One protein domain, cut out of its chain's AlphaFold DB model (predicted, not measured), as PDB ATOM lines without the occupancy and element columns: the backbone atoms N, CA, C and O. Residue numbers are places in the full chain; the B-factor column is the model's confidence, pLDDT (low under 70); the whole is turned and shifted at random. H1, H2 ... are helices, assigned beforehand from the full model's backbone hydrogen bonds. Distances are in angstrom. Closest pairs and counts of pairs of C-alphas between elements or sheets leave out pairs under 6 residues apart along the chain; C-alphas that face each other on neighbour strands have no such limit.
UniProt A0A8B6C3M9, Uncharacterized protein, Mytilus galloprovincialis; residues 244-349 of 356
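AT A GLANCE: This is residues 244 to 349 of the 356 residues of an uncharacterized protein of Mytilus galloprovincialis (UniProt A0A8B6C3M9). Two loosely joined helix groups and a protruding tail form an elongated string: H2 meets H1 crosswise through residues 287 to 290, H4 folds back on H3 with H5 beside them, and residues 343 to 349 of H6 stick out. The printed part has 106 residues with six named helices, H1 to H6 in order, and no named strand: all helix, loose, radius of gyration of the C-alphas 17.2 A, spans 57 by 31 by 22 A.

IN THESE COORDINATES: Find C-alpha 244 at (187.406, 231.693, 144.634), where H1 begins, residues 244 to 254. Next come H2, 277 to 290, 20.2 A long; H3, 301 to 313, 18.4 A; H4, 318 to 324; H5, 330 to 334; and H6, 340 to 349, ending at (210.019, 250.159, 147.302).

HOW THE PARTS SIT: H1 and H2 touch, about perpendicular at 86 degrees; their closest C-alphas, Ile 249 and Val 287, are 6.5 A apart. H3, with residues 308 to 312 alone, touches H4 in a helical hairpin, at a steep tilt of 42 degrees, opposite ways; the closest C-alphas, Ser 308 and Ile 321, are 6.4 A apart. H4 and H5 only just touch, with 3 pairs of C-alphas within 8 A, the closest Lys 322 and Tyr 332, 6.9 A. H6 touches no helix. Every O i to N i+4 pair is within hydrogen-bond range in H1, H2, H3, H4 and H6; H5 has 0 of 1, but 2 of 2 O i to N i+3.

THE WHOLE: The farthest C-alphas, Asn 271 and Lys 348, are 59.6 A apart. The printed part has no cut; H1 to H2 is a long link. Look for pLDDT under 70 at residues 256 to 274 and 338.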
ATOM      1  N   GLN A 244     188.444 231.455 145.638       86.81
ATOM      2  CA  GLN A 244     187.406 231.693 144.634       86.81
ATOM      3  C   GLN A 244     186.862 230.382 144.044       86.81
ATOM      4  O   GLN A 244     185.647 230.196 143.964       86.81
ATOM      5  N   VAL A 245     187.751 229.462 143.650       86.75
ATOM      6  CA  VAL A 245     187.364 228.144 143.112       86.75
ATOM      7  C   VAL A 245     186.659 227.328 144.196       86.75
ATOM      8  O   VAL A 245     185.615 226.734 143.944       86.75
ATOM      9  N   LEU A 246     187.188 227.354 145.423       86.94
ATOM     10  CA  LEU A 246     186.596 226.689 146.580       86.94
ATOM     11  C   LEU A 246     185.186 227.209 146.892       86.94
ATOM     12  O   LEU A 246     184.295 226.417 147.197       86.94
ATOM     13  N   GLY A 247     184.972 228.523 146.784       84.88
ATOM     14  CA  GLY A 247     183.662 229.148 146.954       84.88
ATOM     15  C   GLY A 247     182.654 228.663 145.915       84.88
ATOM     16  O   GLY A 247     181.538 228.298 146.275       84.88
ATOM     17  N   ARG A 248     183.058 228.556 144.640       87.00
ATOM     18  CA  ARG A 248     182.193 227.997 143.585       87.00
ATOM     19  C   ARG A 248     181.831 226.538 143.838       87.00
ATOM     20  O   ARG A 248     180.653 226.212 143.795       87.00
ATOM     21  N   ILE A 249     182.816 225.701 144.185       84.38
ATOM     22  CA  ILE A 249     182.587 224.296 144.571       84.38
ATOM     23  C   ILE A 249     181.574 224.222 145.721       84.38
ATOM     24  O   ILE A 249     180.616 223.456 145.660       84.38
ATOM     25  N   SER A 250     181.760 225.044 146.758       84.94
ATOM     26  CA  SER A 250     180.890 225.061 147.941       84.94
ATOM     27  C   SER A 250     179.462 225.488 147.606       84.94
ATOM     28  O   SER A 250     178.514 224.892 148.109       84.94
ATOM     29  N   ASN A 251     179.299 226.498 146.750       82.94
ATOM     30  CA  ASN A 251     177.987 226.966 146.312       82.94
ATOM     31  C   ASN A 251     177.276 225.917 145.456       82.94
ATOM     32  O   ASN A 251     176.097 225.667 145.680       82.94
ATOM     33  N   SER A 252     177.988 225.260 144.534       81.19
ATOM     34  CA  SER A 252     177.433 224.162 143.740       81.19
ATOM     35  C   SER A 252     176.972 223.007 144.629       81.19
ATOM     36  O   SER A 252     175.844 222.554 144.490       81.19
ATOM     37  N   LEU A 253     177.781 222.588 145.605       80.31
ATOM     38  CA  LEU A 253     177.382 221.545 146.557       80.31
ATOM     39  C   LEU A 253     176.135 221.937 147.367       80.31
ATOM     40  O   LEU A 253     175.222 221.131 147.508       80.31
ATOM     41  N   ARG A 254     176.064 223.184 147.858       79.19
ATOM     42  CA  ARG A 254     174.903 223.700 148.611       79.19
ATOM     43  C   ARG A 254     173.637 223.824 147.766       79.19
ATOM     44  O   ARG A 254     172.549 223.710 148.314       79.19
ATOM     45  N   ALA A 255     173.776 224.053 146.463       77.56
ATOM     46  CA  ALA A 255     172.657 224.124 145.527       77.56
ATOM     47  C   ALA A 255     172.045 222.745 145.202       77.56
ATOM     48  O   ALA A 255     171.065 222.689 144.467       77.56
ATOM     49  N   GLY A 256     172.592 221.653 145.751       68.81
ATOM     50  CA  GLY A 256     172.062 220.303 145.569       68.81
ATOM     51  C   GLY A 256     172.606 219.616 144.318       68.81
ATOM     52  O   GLY A 256     171.853 219.274 143.411       68.81
ATOM     53  N   VAL A 257     173.926 219.406 144.251       67.38
ATOM     54  CA  VAL A 257     174.513 218.501 143.249       67.38
ATOM     55  C   VAL A 257     174.300 217.066 143.719       67.38
ATOM     56  O   VAL A 257     175.029 216.583 144.585       67.38
ATOM     57  N   PHE A 258     173.303 216.397 143.144       66.25
ATOM     58  CA  PHE A 258     172.984 215.000 143.434       66.25
ATOM     59  C   PHE A 258     173.620 214.079 142.392       66.25
ATOM     60  O   PHE A 258     173.468 214.280 141.185       66.25
ATOM     61  N   SER A 259     174.388 213.102 142.859       67.69
ATOM     62  CA  SER A 259     175.053 212.093 142.037       67.69
ATOM     63  C   SER A 259     175.557 210.962 142.924       67.69
ATOM     64  O   SER A 259     175.907 211.179 144.085       67.69
ATOM     65  N   THR A 260     175.810 209.794 142.328       64.31
ATOM     66  CA  THR A 260     176.437 208.646 143.008       64.31
ATOM     67  C   THR A 260     177.772 208.967 143.701       64.31
ATOM     68  O   THR A 260     178.303 208.129 144.422       64.31
ATOM     69  N   PHE A 261     178.370 210.135 143.455       64.81
ATOM     70  CA  PHE A 261     179.613 210.589 144.078       64.81
ATOM     71  C   PHE A 261     179.417 211.709 145.110       64.81
ATOM     72  O   PHE A 261     180.295 211.936 145.936       64.81
ATOM     73  N   THR A 262     178.290 212.415 145.083       65.25
ATOM     74  CA  THR A 262     178.006 213.575 145.946       65.25
ATOM     75  C   THR A 262     176.881 213.323 146.945       65.25
ATOM     76  O   THR A 262     176.737 214.105 147.880       65.25
ATOM     77  N   ASP A 263     176.160 212.207 146.808       62.75
ATOM     78  CA  ASP A 263     175.061 211.806 147.697       62.75
ATOM     79  C   ASP A 263     175.547 211.238 149.049       62.75
ATOM     80  O   ASP A 263     174.754 211.017 149.960       62.75
ATOM     81  N   TYR A 264     176.860 211.033 149.214       62.66
ATOM     82  CA  TYR A 264     177.459 210.496 150.439       62.66
ATOM     83  C   TYR A 264     178.012 211.611 151.342       62.66
ATOM     84  O   TYR A 264     178.575 212.589 150.835       62.66
ATOM     85  N   PRO A 265     177.952 211.458 152.683       57.78
ATOM     86  CA  PRO A 265     178.647 212.347 153.608       57.78
ATOM     87  C   PRO A 265     180.117 212.505 153.210       57.78
ATOM     88  O   PRO A 265     180.793 211.517 152.923       57.78
ATOM     89  N   LEU A 266     180.639 213.738 153.246       55.09
ATOM     90  CA  LEU A 266     181.947 214.115 152.672       55.09
ATOM     91  C   LEU A 266     183.140 213.248 153.147       55.09
ATOM     92  O   LEU A 266     184.202 213.266 152.523       55.09
ATOM     93  N   PHE A 267     182.982 212.493 154.240       59.44
ATOM     94  CA  PHE A 267     184.036 211.708 154.882       59.44
ATOM     95  C   PHE A 267     183.672 210.252 155.216       59.44
ATOM     96  O   PHE A 267     184.547 209.521 155.686       59.44
ATOM     97  N   VAL A 268     182.435 209.803 154.970       63.22
ATOM     98  CA  VAL A 268     181.961 208.477 155.403       63.22
ATOM     99  C   VAL A 268     181.082 207.850 154.320       63.22
ATOM    100  O   VAL A 268     180.189 208.502 153.786       63.22
ATOM    101  N   LYS A 269     181.350 206.588 153.976       65.94
ATOM    102  CA  LYS A 269     180.516 205.780 153.069       65.94
ATOM    103  C   LYS A 269     179.243 205.311 153.789       65.94
ATOM    104  O   LYS A 269     179.232 205.241 155.012       65.94
ATOM    105  N   GLU A 270     178.208 204.892 153.059       63.09
ATOM    106  CA  GLU A 270     176.960 204.340 153.642       63.09
ATOM    107  C   GLU A 270     177.192 203.207 154.657       63.09
ATOM    108  O   GLU A 270     176.451 203.063 155.622       63.09
ATOM    109  N   ASN A 271     178.264 202.432 154.484       69.25
ATOM    110  CA  ASN A 271     178.646 201.341 155.381       69.25
ATOM    111  C   ASN A 271     179.469 201.781 156.611       69.25
ATOM    112  O   ASN A 271     180.071 200.936 157.267       69.25
ATOM    113  N   GLY A 272     179.565 203.085 156.896       67.19
ATOM    114  CA  GLY A 272     180.316 203.633 158.032       67.19
ATOM    115  C   GLY A 272     181.836 203.684 157.839       67.19
ATOM    116  O   GLY A 272     182.552 204.188 158.704       67.19
ATOM    117  N   ASN A 273     182.354 203.202 156.706       68.38
ATOM    118  CA  ASN A 273     183.789 203.222 156.439       68.38
ATOM    119  C   ASN A 273     184.281 204.614 156.036       68.38
ATOM    120  O   ASN A 273     183.586 205.373 155.355       68.38
ATOM    121  N   ALA A 274     185.537 204.901 156.385       69.00
ATOM    122  CA  ALA A 274     186.224 206.101 155.933       69.00
ATOM    123  C   ALA A 274     186.231 206.188 154.398       69.00
ATOM    124  O   ALA A 274     186.443 205.202 153.680       69.00
ATOM    125  N   LEU A 275     186.010 207.398 153.899       70.62
ATOM    126  CA  LEU A 275     185.980 207.677 152.475       70.62
ATOM    127  C   LEU A 275     187.375 207.488 151.863       70.62
ATOM    128  O   LEU A 275     188.377 208.017 152.353       70.62
ATOM    129  N   ASP A 276     187.457 206.696 150.794       76.69
ATOM    130  CA  ASP A 276     188.741 206.409 150.171       76.69
ATOM    131  C   ASP A 276     189.221 207.599 149.323       76.69
ATOM    132  O   ASP A 276     188.446 208.431 148.836       76.69
ATOM    133  N   ARG A 277     190.543 207.693 149.145       79.06
ATOM    134  CA  ARG A 277     191.157 208.777 148.372       79.06
ATOM    135  C   ARG A 277     190.618 208.833 146.944       79.06
ATOM    136  O   ARG A 277     190.505 209.924 146.398       79.06
ATOM    137  N   ASP A 278     190.385 207.694 146.309       80.94
ATOM    138  CA  ASP A 278     189.990 207.648 144.905       80.94
ATOM    139  C   ASP A 278     188.572 208.199 144.712       80.94
ATOM    140  O   ASP A 278     188.352 209.077 143.880       80.94
ATOM    141  N   PHE A 279     187.647 207.779 145.571       79.56
ATOM    142  CA  PHE A 279     186.289 208.278 145.671       79.56
ATOM    143  C   PHE A 279     186.270 209.786 145.927       79.56
ATOM    144  O   PHE A 279     185.611 210.512 145.185       79.56
ATOM    145  N   PHE A 280     187.058 210.291 146.886       80.69
ATOM    146  CA  PHE A 280     187.177 211.737 147.118       80.69
ATOM    147  C   PHE A 280     187.600 212.489 145.850       80.69
ATOM    148  O   PHE A 280     187.010 213.504 145.486       80.69
ATOM    149  N   ILE A 281     188.631 211.994 145.158       85.81
ATOM    150  CA  ILE A 281     189.158 212.648 143.956       85.81
ATOM    151  C   ILE A 281     188.150 212.599 142.809       85.81
ATOM    152  O   ILE A 281     188.032 213.587 142.087       85.81
ATOM    153  N   ARG A 282     187.424 211.491 142.635       85.25
ATOM    154  CA  ARG A 282     186.362 211.378 141.626       85.25
ATOM    155  C   ARG A 282     185.214 212.342 141.907       85.25
ATOM    156  O   ARG A 282     184.825 213.078 141.007       85.25
ATOM    157  N   SER A 283     184.772 212.414 143.158       83.62
ATOM    158  CA  SER A 283     183.720 213.336 143.604       83.62
ATOM    159  C   SER A 283     184.128 214.795 143.388       83.62
ATOM    160  O   SER A 283     183.395 215.571 142.782       83.62
ATOM    161  N   LEU A 284     185.356 215.157 143.778       86.50
ATOM    162  CA  LEU A 284     185.923 216.483 143.526       86.50
ATOM    163  C   LEU A 284     185.943 216.826 142.033       86.50
ATOM    164  O   LEU A 284     185.603 217.943 141.650       86.50
ATOM    165  N   ARG A 285     186.382 215.885 141.191       90.25
ATOM    166  CA  ARG A 285     186.465 216.097 139.744       90.25
ATOM    167  C   ARG A 285     185.092 216.314 139.124       90.25
ATOM    168  O   ARG A 285     184.951 217.245 138.345       90.25
ATOM    169  N   HIS A 286     184.098 215.540 139.549       86.06
ATOM    170  CA  HIS A 286     182.721 215.704 139.102       86.06
ATOM    171  C   HIS A 286     182.179 217.110 139.398       86.06
ATOM    172  O   HIS A 286     181.679 217.784 138.500       86.06
ATOM    173  N   VAL A 287     182.358 217.603 140.628       86.62
ATOM    174  CA  VAL A 287     181.910 218.957 140.999       86.62
ATOM    175  C   VAL A 287     182.677 220.034 140.229       86.62
ATOM    176  O   VAL A 287     182.092 221.023 139.797       86.62
ATOM    177  N   LEU A 288     183.982 219.847 140.011       89.25
ATOM    178  CA  LEU A 288     184.782 220.765 139.198       89.25
ATOM    179  C   LEU A 288     184.286 220.848 137.750       89.25
ATOM    180  O   LEU A 288     184.235 221.954 137.213       89.25
ATOM    181  N   ASP A 289     183.902 219.719 137.152       91.44
ATOM    182  CA  ASP A 289     183.342 219.681 135.797       91.44
ATOM    183  C   ASP A 289     181.993 220.422 135.737       91.44
ATOM    184  O   ASP A 289     181.784 221.231 134.834       91.44
ATOM    185  N   ILE A 290     181.123 220.258 136.746       87.81
ATOM    186  CA  ILE A 290     179.863 221.022 136.873       87.81
ATOM    187  C   ILE A 290     180.128 222.530 136.975       87.81
ATOM    188  O   ILE A 290     179.421 223.337 136.376       87.81
ATOM    189  N   CYS A 291     181.173 222.931 137.700       89.00
ATOM    190  CA  CYS A 291     181.587 224.330 137.797       89.00
ATOM    191  C   CYS A 291     182.271 224.873 136.519       89.00
ATOM    192  O   CYS A 291     182.709 226.028 136.523       89.00
ATOM    193  N   GLY A 292     182.403 224.072 135.454       91.25
ATOM    194  CA  GLY A 292     183.019 224.465 134.183       91.25
ATOM    195  C   GLY A 292     184.552 224.450 134.181       91.25
ATOM    196  O   GLY A 292     185.173 225.086 133.329       91.25
ATOM    197  N   TYR A 293     185.190 223.761 135.132       92.44
ATOM    198  CA  TYR A 293     186.645 223.602 135.175       92.44
ATOM    199  C   TYR A 293     187.083 222.286 134.531       92.44
ATOM    200  O   TYR A 293     186.417 221.271 134.652       92.44
ATOM    201  N   ASN A 294     188.275 222.265 133.929       92.25
ATOM    202  CA  ASN A 294     188.880 221.018 133.460       92.25
ATOM    203  C   ASN A 294     189.386 220.183 134.651       92.25
ATOM    204  O   ASN A 294     190.511 220.383 135.129       92.25
ATOM    205  N   SER A 295     188.580 219.224 135.110       91.62
ATOM    206  CA  SER A 295     188.863 218.425 136.307       91.62
ATOM    207  C   SER A 295     190.146 217.580 136.230       91.62
ATOM    208  O   SER A 295     190.748 217.253 137.262       91.62
ATOM    209  N   SER A 296     190.655 217.288 135.024       90.50
ATOM    210  CA  SER A 296     191.888 216.505 134.826       90.50
ATOM    211  C   SER A 296     193.150 217.183 135.382       90.50
ATOM    212  O   SER A 296     194.139 216.505 135.679       90.50
ATOM    213  N   LEU A 297     193.111 218.507 135.573       90.62
ATOM    214  CA  LEU A 297     194.209 219.314 136.115       90.62
ATOM    215  C   LEU A 297     194.183 219.426 137.649       90.62
ATOM    216  O   LEU A 297     195.085 220.028 138.240       90.62
ATOM    217  N   TYR A 298     193.186 218.827 138.304       88.81
ATOM    218  CA  TYR A 298     192.977 218.920 139.746       88.81
ATOM    219  C   TYR A 298     193.105 217.562 140.445       88.81
ATOM    220  O   TYR A 298     192.838 216.490 139.887       88.81
ATOM    221  N   ASN A 299     193.560 217.610 141.698       88.31
ATOM    222  CA  ASN A 299     193.542 216.495 142.644       88.31
ATOM    223  C   ASN A 299     193.617 217.021 144.088       88.31
ATOM    224  O   ASN A 299     193.638 218.222 144.319       88.31
ATOM    225  N   GLY A 300     193.730 216.136 145.077       84.62
ATOM    226  CA  GLY A 300     193.740 216.520 146.492       84.62
ATOM    227  C   GLY A 300     194.896 217.450 146.875       84.62
ATOM    228  O   GLY A 300     194.764 218.256 147.786       84.62
ATOM    229  N   HIS A 301     196.020 217.411 146.150       84.94
ATOM    230  CA  HIS A 301     197.130 218.344 146.370       84.94
ATOM    231  C   HIS A 301     196.807 219.768 145.901       84.94
ATOM    232  O   HIS A 301     197.399 220.720 146.403       84.94
ATOM    233  N   SER A 302     195.859 219.934 144.973       89.00
ATOM    234  CA  SER A 302     195.433 221.239 144.459       89.00
ATOM    235  C   SER A 302     194.895 222.165 145.549       89.00
ATOM    236  O   SER A 302     195.089 223.373 145.443       89.00
ATOM    237  N   PHE A 303     194.300 221.625 146.620       86.75
ATOM    238  CA  PHE A 303     193.908 222.413 147.794       86.75
ATOM    239  C   PHE A 303     195.116 223.020 148.507       86.75
ATOM    240  O   PHE A 303     195.115 224.208 148.804       86.75
ATOM    241  N   ARG A 304     196.180 222.235 148.735       87.25
ATOM    242  CA  ARG A 304     197.405 222.746 149.376       87.25
ATOM    243  C   ARG A 304     198.092 223.798 148.517       87.25
ATOM    244  O   ARG A 304     198.522 224.812 149.054       87.25
ATOM    245  N   ILE A 305     198.158 223.570 147.202       87.94
ATOM    246  CA  ILE A 305     198.683 224.561 146.253       87.94
ATOM    247  C   ILE A 305     197.846 225.840 146.361       87.94
ATOM    248  O   ILE A 305     198.397 226.908 146.600       87.94
ATOM    249  N   GLY A 306     196.520 225.728 146.268       87.69
ATOM    250  CA  GLY A 306     195.616 226.873 146.316       87.69
ATOM    251  C   GLY A 306     195.647 227.645 147.626       87.69
ATOM    252  O   GLY A 306     195.679 228.868 147.577       87.69
ATOM    253  N   ALA A 307     195.757 226.970 148.770       86.25
ATOM    254  CA  ALA A 307     195.936 227.620 150.064       86.25
ATOM    255  C   ALA A 307     197.226 228.457 150.104       86.25
ATOM    256  O   ALA A 307     197.175 229.631 150.460       86.25
ATOM    257  N   SER A 308     198.367 227.902 149.668       87.38
ATOM    258  CA  SER A 308     199.616 228.677 149.581       87.38
ATOM    259  C   SER A 308     199.534 229.823 148.574       87.38
ATOM    260  O   SER A 308     199.988 230.923 148.867       87.38
ATOM    261  N   THR A 309     198.934 229.594 147.402       86.62
ATOM    262  CA  THR A 309     198.784 230.624 146.370       86.62
ATOM    263  C   THR A 309     197.896 231.765 146.866       86.62
ATOM    264  O   THR A 309     198.246 232.929 146.693       86.62
ATOM    265  N   SER A 310     196.775 231.452 147.521       86.44
ATOM    266  CA  SER A 310     195.879 232.450 148.098       86.44
ATOM    267  C   SER A 310     196.537 233.211 149.249       86.44
ATOM    268  O   SER A 310     196.449 234.433 149.266       86.44
ATOM    269  N   ALA A 311     197.255 232.534 150.150       85.69
ATOM    270  CA  ALA A 311     197.974 233.198 151.236       85.69
ATOM    271  C   ALA A 311     199.067 234.149 150.716       85.69
ATOM    272  O   ALA A 311     199.172 235.285 151.175       85.69
ATOM    273  N   GLY A 312     199.816 233.722 149.695       83.56
ATOM    274  CA  GLY A 312     200.794 234.574 149.022       83.56
ATOM    275  C   GLY A 312     200.153 235.779 148.323       83.56
ATOM    276  O   GLY A 312     200.708 236.871 148.359       83.56
ATOM    277  N   SER A 313     198.955 235.622 147.743       82.88
ATOM    278  CA  SER A 313     198.250 236.725 147.065       82.88
ATOM    279  C   SER A 313     197.802 237.854 148.000       82.88
ATOM    280  O   SER A 313     197.663 238.990 147.556       82.88
ATOM    281  N   VAL A 314     197.620 237.554 149.291       84.62
ATOM    282  CA  VAL A 314     197.298 238.540 150.336       84.62
ATOM    283  C   VAL A 314     198.531 238.945 151.158       84.62
ATOM    284  O   VAL A 314     198.392 239.541 152.220       84.62
ATOM    285  N   ASN A 315     199.740 238.644 150.666       81.56
ATOM    286  CA  ASN A 315     201.027 238.966 151.296       81.56
ATOM    287  C   ASN A 315     201.195 238.420 152.729       81.56
ATOM    288  O   ASN A 315     201.863 239.044 153.555       81.56
ATOM    289  N   ILE A 316     200.623 237.250 153.042       84.12
ATOM    290  CA  ILE A 316     200.985 236.552 154.283       84.12
ATOM    291  C   ILE A 316     202.470 236.185 154.214       84.12
ATOM    292  O   ILE A 316     202.946 235.681 153.199       84.12
ATOM    293  N   GLN A 317     203.191 236.418 155.310       84.12
ATOM    294  CA  GLN A 317     204.624 236.156 155.377       84.12
ATOM    295  C   GLN A 317     204.949 234.672 155.147       84.12
ATOM    296  O   GLN A 317     204.297 233.776 155.686       84.12
ATOM    297  N   ASP A 318     206.022 234.426 154.404       85.06
ATOM    298  CA  ASP A 318     206.503 233.106 153.989       85.06
ATOM    299  C   ASP A 318     206.603 232.078 155.128       85.06
ATOM    300  O   ASP A 318     206.148 230.940 154.988       85.06
ATOM    301  N   HIS A 319     207.125 232.480 156.290       83.75
ATOM    302  CA  HIS A 319     207.259 231.594 157.450       83.75
ATOM    303  C   HIS A 319     205.897 231.172 158.039       83.75
ATOM    304  O   HIS A 319     205.747 230.042 158.515       83.75
ATOM    305  N   LEU A 320     204.878 232.039 157.958       84.62
ATOM    306  CA  LEU A 320     203.510 231.719 158.370       84.62
ATOM    307  C   LEU A 320     202.871 230.752 157.380       84.62
ATOM    308  O   LEU A 320     202.270 229.769 157.802       84.62
ATOM    309  N   ILE A 321     203.063 230.958 156.071       84.94
ATOM    310  CA  ILE A 321     202.600 230.014 155.042       84.94
ATOM    311  C   ILE A 321     203.235 228.638 155.276       84.94
ATOM    312  O   ILE A 321     202.521 227.631 155.317       84.94
ATOM    313  N   LYS A 322     204.555 228.593 155.502       84.75
ATOM    314  CA  LYS A 322     205.303 227.367 155.816       84.75
ATOM    315  C   LYS A 322     204.696 226.619 157.006       84.75
ATOM    316  O   LYS A 322     204.451 225.412 156.915       84.75
ATOM    317  N   THR A 323     204.408 227.348 158.083       84.25
ATOM    318  CA  THR A 323     203.827 226.811 159.322       84.25
ATOM    319  C   THR A 323     202.394 226.321 159.107       84.25
ATOM    320  O   THR A 323     202.084 225.169 159.415       84.25
ATOM    321  N   LEU A 324     201.535 227.142 158.494       77.94
ATOM    322  CA  LEU A 324     200.128 226.824 158.226       77.94
ATOM    323  C   LEU A 324     199.973 225.573 157.359       77.94
ATOM    324  O   LEU A 324     199.121 224.725 157.622       77.94
ATOM    325  N   GLY A 325     200.816 225.418 156.339       79.75
ATOM    326  CA  GLY A 325     200.790 224.232 155.491       79.75
ATOM    327  C   GLY A 325     201.680 223.088 155.964       79.75
ATOM    328  O   GLY A 325     201.810 222.116 155.216       79.75
ATOM    329  N   ARG A 326     202.260 223.166 157.171       80.69
ATOM    330  CA  ARG A 326     203.075 222.113 157.804       80.69
ATOM    331  C   ARG A 326     204.222 221.630 156.912       80.69
ATOM    332  O   ARG A 326     204.437 220.428 156.735       80.69
ATOM    333  N   TRP A 327     204.920 222.564 156.277       80.38
ATOM    334  CA  TRP A 327     206.070 222.257 155.437       80.38
ATOM    335  C   TRP A 327     207.360 222.256 156.254       80.38
ATOM    336  O   TRP A 327     207.703 223.239 156.898       80.38
ATOM    337  N   THR A 328     208.119 221.165 156.169       75.56
ATOM    338  CA  THR A 328     209.456 221.070 156.778       75.56
ATOM    339  C   THR A 328     210.538 221.735 155.920       75.56
ATOM    340  O   THR A 328     211.554 222.184 156.438       75.56
ATOM    341  N   SER A 329     210.306 221.864 154.612       79.31
ATOM    342  CA  SER A 329     211.211 222.491 153.640       79.31
ATOM    343  C   SER A 329     210.501 223.556 152.808       79.31
ATOM    344  O   SER A 329     209.271 223.583 152.739       79.31
ATOM    345  N   ASP A 330     211.261 224.371 152.078       82.75
ATOM    346  CA  ASP A 330     210.741 225.495 151.278       82.75
ATOM    347  C   ASP A 330     210.097 225.050 149.949       82.75
ATOM    348  O   ASP A 330     210.026 225.766 148.952       82.75
ATOM    349  N   SER A 331     209.583 223.820 149.924       78.50
ATOM    350  CA  SER A 331     208.842 223.251 148.799       78.50
ATOM    351  C   SER A 331     207.581 224.047 148.433       78.50
ATOM    352  O   SER A 331     207.169 224.007 147.272       78.50
ATOM    353  N   TYR A 332     206.998 224.787 149.386       80.00
ATOM    354  CA  TYR A 332     205.818 225.635 149.181       80.00
ATOM    355  C   TYR A 332     206.095 226.854 148.295       80.00
ATOM    356  O   TYR A 332     205.184 227.305 147.601       80.00
ATOM    357  N   CYS A 333     207.343 227.337 148.233       81.81
ATOM    358  CA  CYS A 333     207.717 228.472 147.385       81.81
ATOM    359  C   CYS A 333     207.416 228.198 145.905       81.81
ATOM    360  O   CYS A 333     207.095 229.110 145.154       81.81
ATOM    361  N   ARG A 334     207.412 226.923 145.483       80.75
ATOM    362  CA  ARG A 334     207.027 226.519 144.116       80.75
ATOM    363  C   ARG A 334     205.547 226.757 143.791       80.75
ATOM    364  O   ARG A 334     205.167 226.683 142.625       80.75
ATOM    365  N   TYR A 335     204.701 226.967 144.796       82.56
ATOM    366  CA  TYR A 335     203.258 227.180 144.637       82.56
ATOM    367  C   TYR A 335     202.871 228.658 144.680       82.56
ATOM    368  O   TYR A 335     201.806 229.033 144.180       82.56
ATOM    369  N   ILE A 336     203.730 229.498 145.254       79.50
ATOM    370  CA  ILE A 336     203.537 230.942 145.293       79.50
ATOM    371  C   ILE A 336     204.035 231.501 143.962       79.50
ATOM    372  O   ILE A 336     205.231 231.564 143.692       79.50
ATOM    373  N   ARG A 337     203.096 231.875 143.092       70.62
ATOM    374  CA  ARG A 337     203.417 232.564 141.841       70.62
ATOM    375  C   ARG A 337     203.428 234.060 142.107       70.62
ATOM    376  O   ARG A 337     202.376 234.650 142.337       70.62
ATOM    377  N   ILE A 338     204.612 234.657 142.082       67.88
ATOM    378  CA  ILE A 338     204.776 236.102 142.235       67.88
ATOM    379  C   ILE A 338     204.462 236.755 140.886       67.88
ATOM    380  O   ILE A 338     205.030 236.376 139.863       67.88
ATOM    381  N   SER A 339     203.533 237.714 140.869       70.44
ATOM    382  CA  SER A 339     203.240 238.473 139.650       70.44
ATOM    383  C   SER A 339     204.398 239.417 139.309       70.44
ATOM    384  O   SER A 339     205.053 239.949 140.209       70.44
ATOM    385  N   ASN A 340     204.621 239.687 138.020       74.50
ATOM    386  CA  ASN A 340     205.627 240.668 137.595       74.50
ATOM    387  C   ASN A 340     205.362 242.063 138.189       74.50
ATOM    388  O   ASN A 340     206.303 242.805 138.457       74.50
ATOM    389  N   ASP A 341     204.102 242.407 138.460       74.12
ATOM    390  CA  ASP A 341     203.749 243.679 139.092       74.12
ATOM    391  C   ASP A 341     204.126 243.719 140.573       74.12
ATOM    392  O   ASP A 341     204.574 244.755 141.061       74.12
ATOM    393  N   THR A 342     204.022 242.595 141.285       72.06
ATOM    394  CA  THR A 342     204.532 242.465 142.659       72.06
ATOM    395  C   THR A 342     206.048 242.647 142.685       72.06
ATOM    396  O   THR A 342     206.558 243.387 143.524       72.06
ATOM    397  N   ILE A 343     206.763 242.045 141.725       77.94
ATOM    398  CA  ILE A 343     208.218 242.214 141.576       77.94
ATOM    399  C   ILE A 343     208.558 243.687 141.312       77.94
ATOM    400  O   ILE A 343     209.399 244.254 142.005       77.94
ATOM    401  N   ARG A 344     207.854 244.343 140.380       77.38
ATOM    402  CA  ARG A 344     208.040 245.774 140.080       77.38
ATOM    403  C   ARG A 344     207.756 246.671 141.284       77.38
ATOM    404  O   ARG A 344     208.486 247.630 141.507       77.38
ATOM    405  N   LYS A 345     206.705 246.387 142.061       78.50
ATOM    406  CA  LYS A 345     206.390 247.131 143.293       78.50
ATOM    407  C   LYS A 345     207.505 246.980 144.326       78.50
ATOM    408  O   LYS A 345     207.963 247.989 144.844       78.50
ATOM    409  N   ALA A 346     207.991 245.760 144.553       77.81
ATOM    410  CA  ALA A 346     209.114 245.512 145.457       77.81
ATOM    411  C   ALA A 346     210.383 246.257 145.007       77.81
ATOM    412  O   ALA A 346     211.030 246.918 145.816       77.81
ATOM    413  N   GLN A 347     210.696 246.231 143.706       82.62
ATOM    414  CA  GLN A 347     211.812 246.990 143.132       82.62
ATOM    415  C   GLN A 347     211.665 248.502 143.367       82.62
ATOM    416  O   GLN A 347     212.625 249.148 143.776       82.62
ATOM    417  N   LYS A 348     210.462 249.065 143.181       81.19
ATOM    418  CA  LYS A 348     210.183 250.484 143.468       81.19
ATOM    419  C   LYS A 348     210.339 250.823 144.954       81.19
ATOM    420  O   LYS A 348     210.922 251.853 145.285       81.19
ATOM    421  N   SER A 349     209.868 249.962 145.854       77.44
ATOM    422  CA  SER A 349     210.019 250.159 147.302       77.44
ATOM    423  C   SER A 349     211.488 250.173 147.746       77.44
ATOM    424  O   SER A 349     211.836 250.952 148.626       77.44
TER     425      SER A 349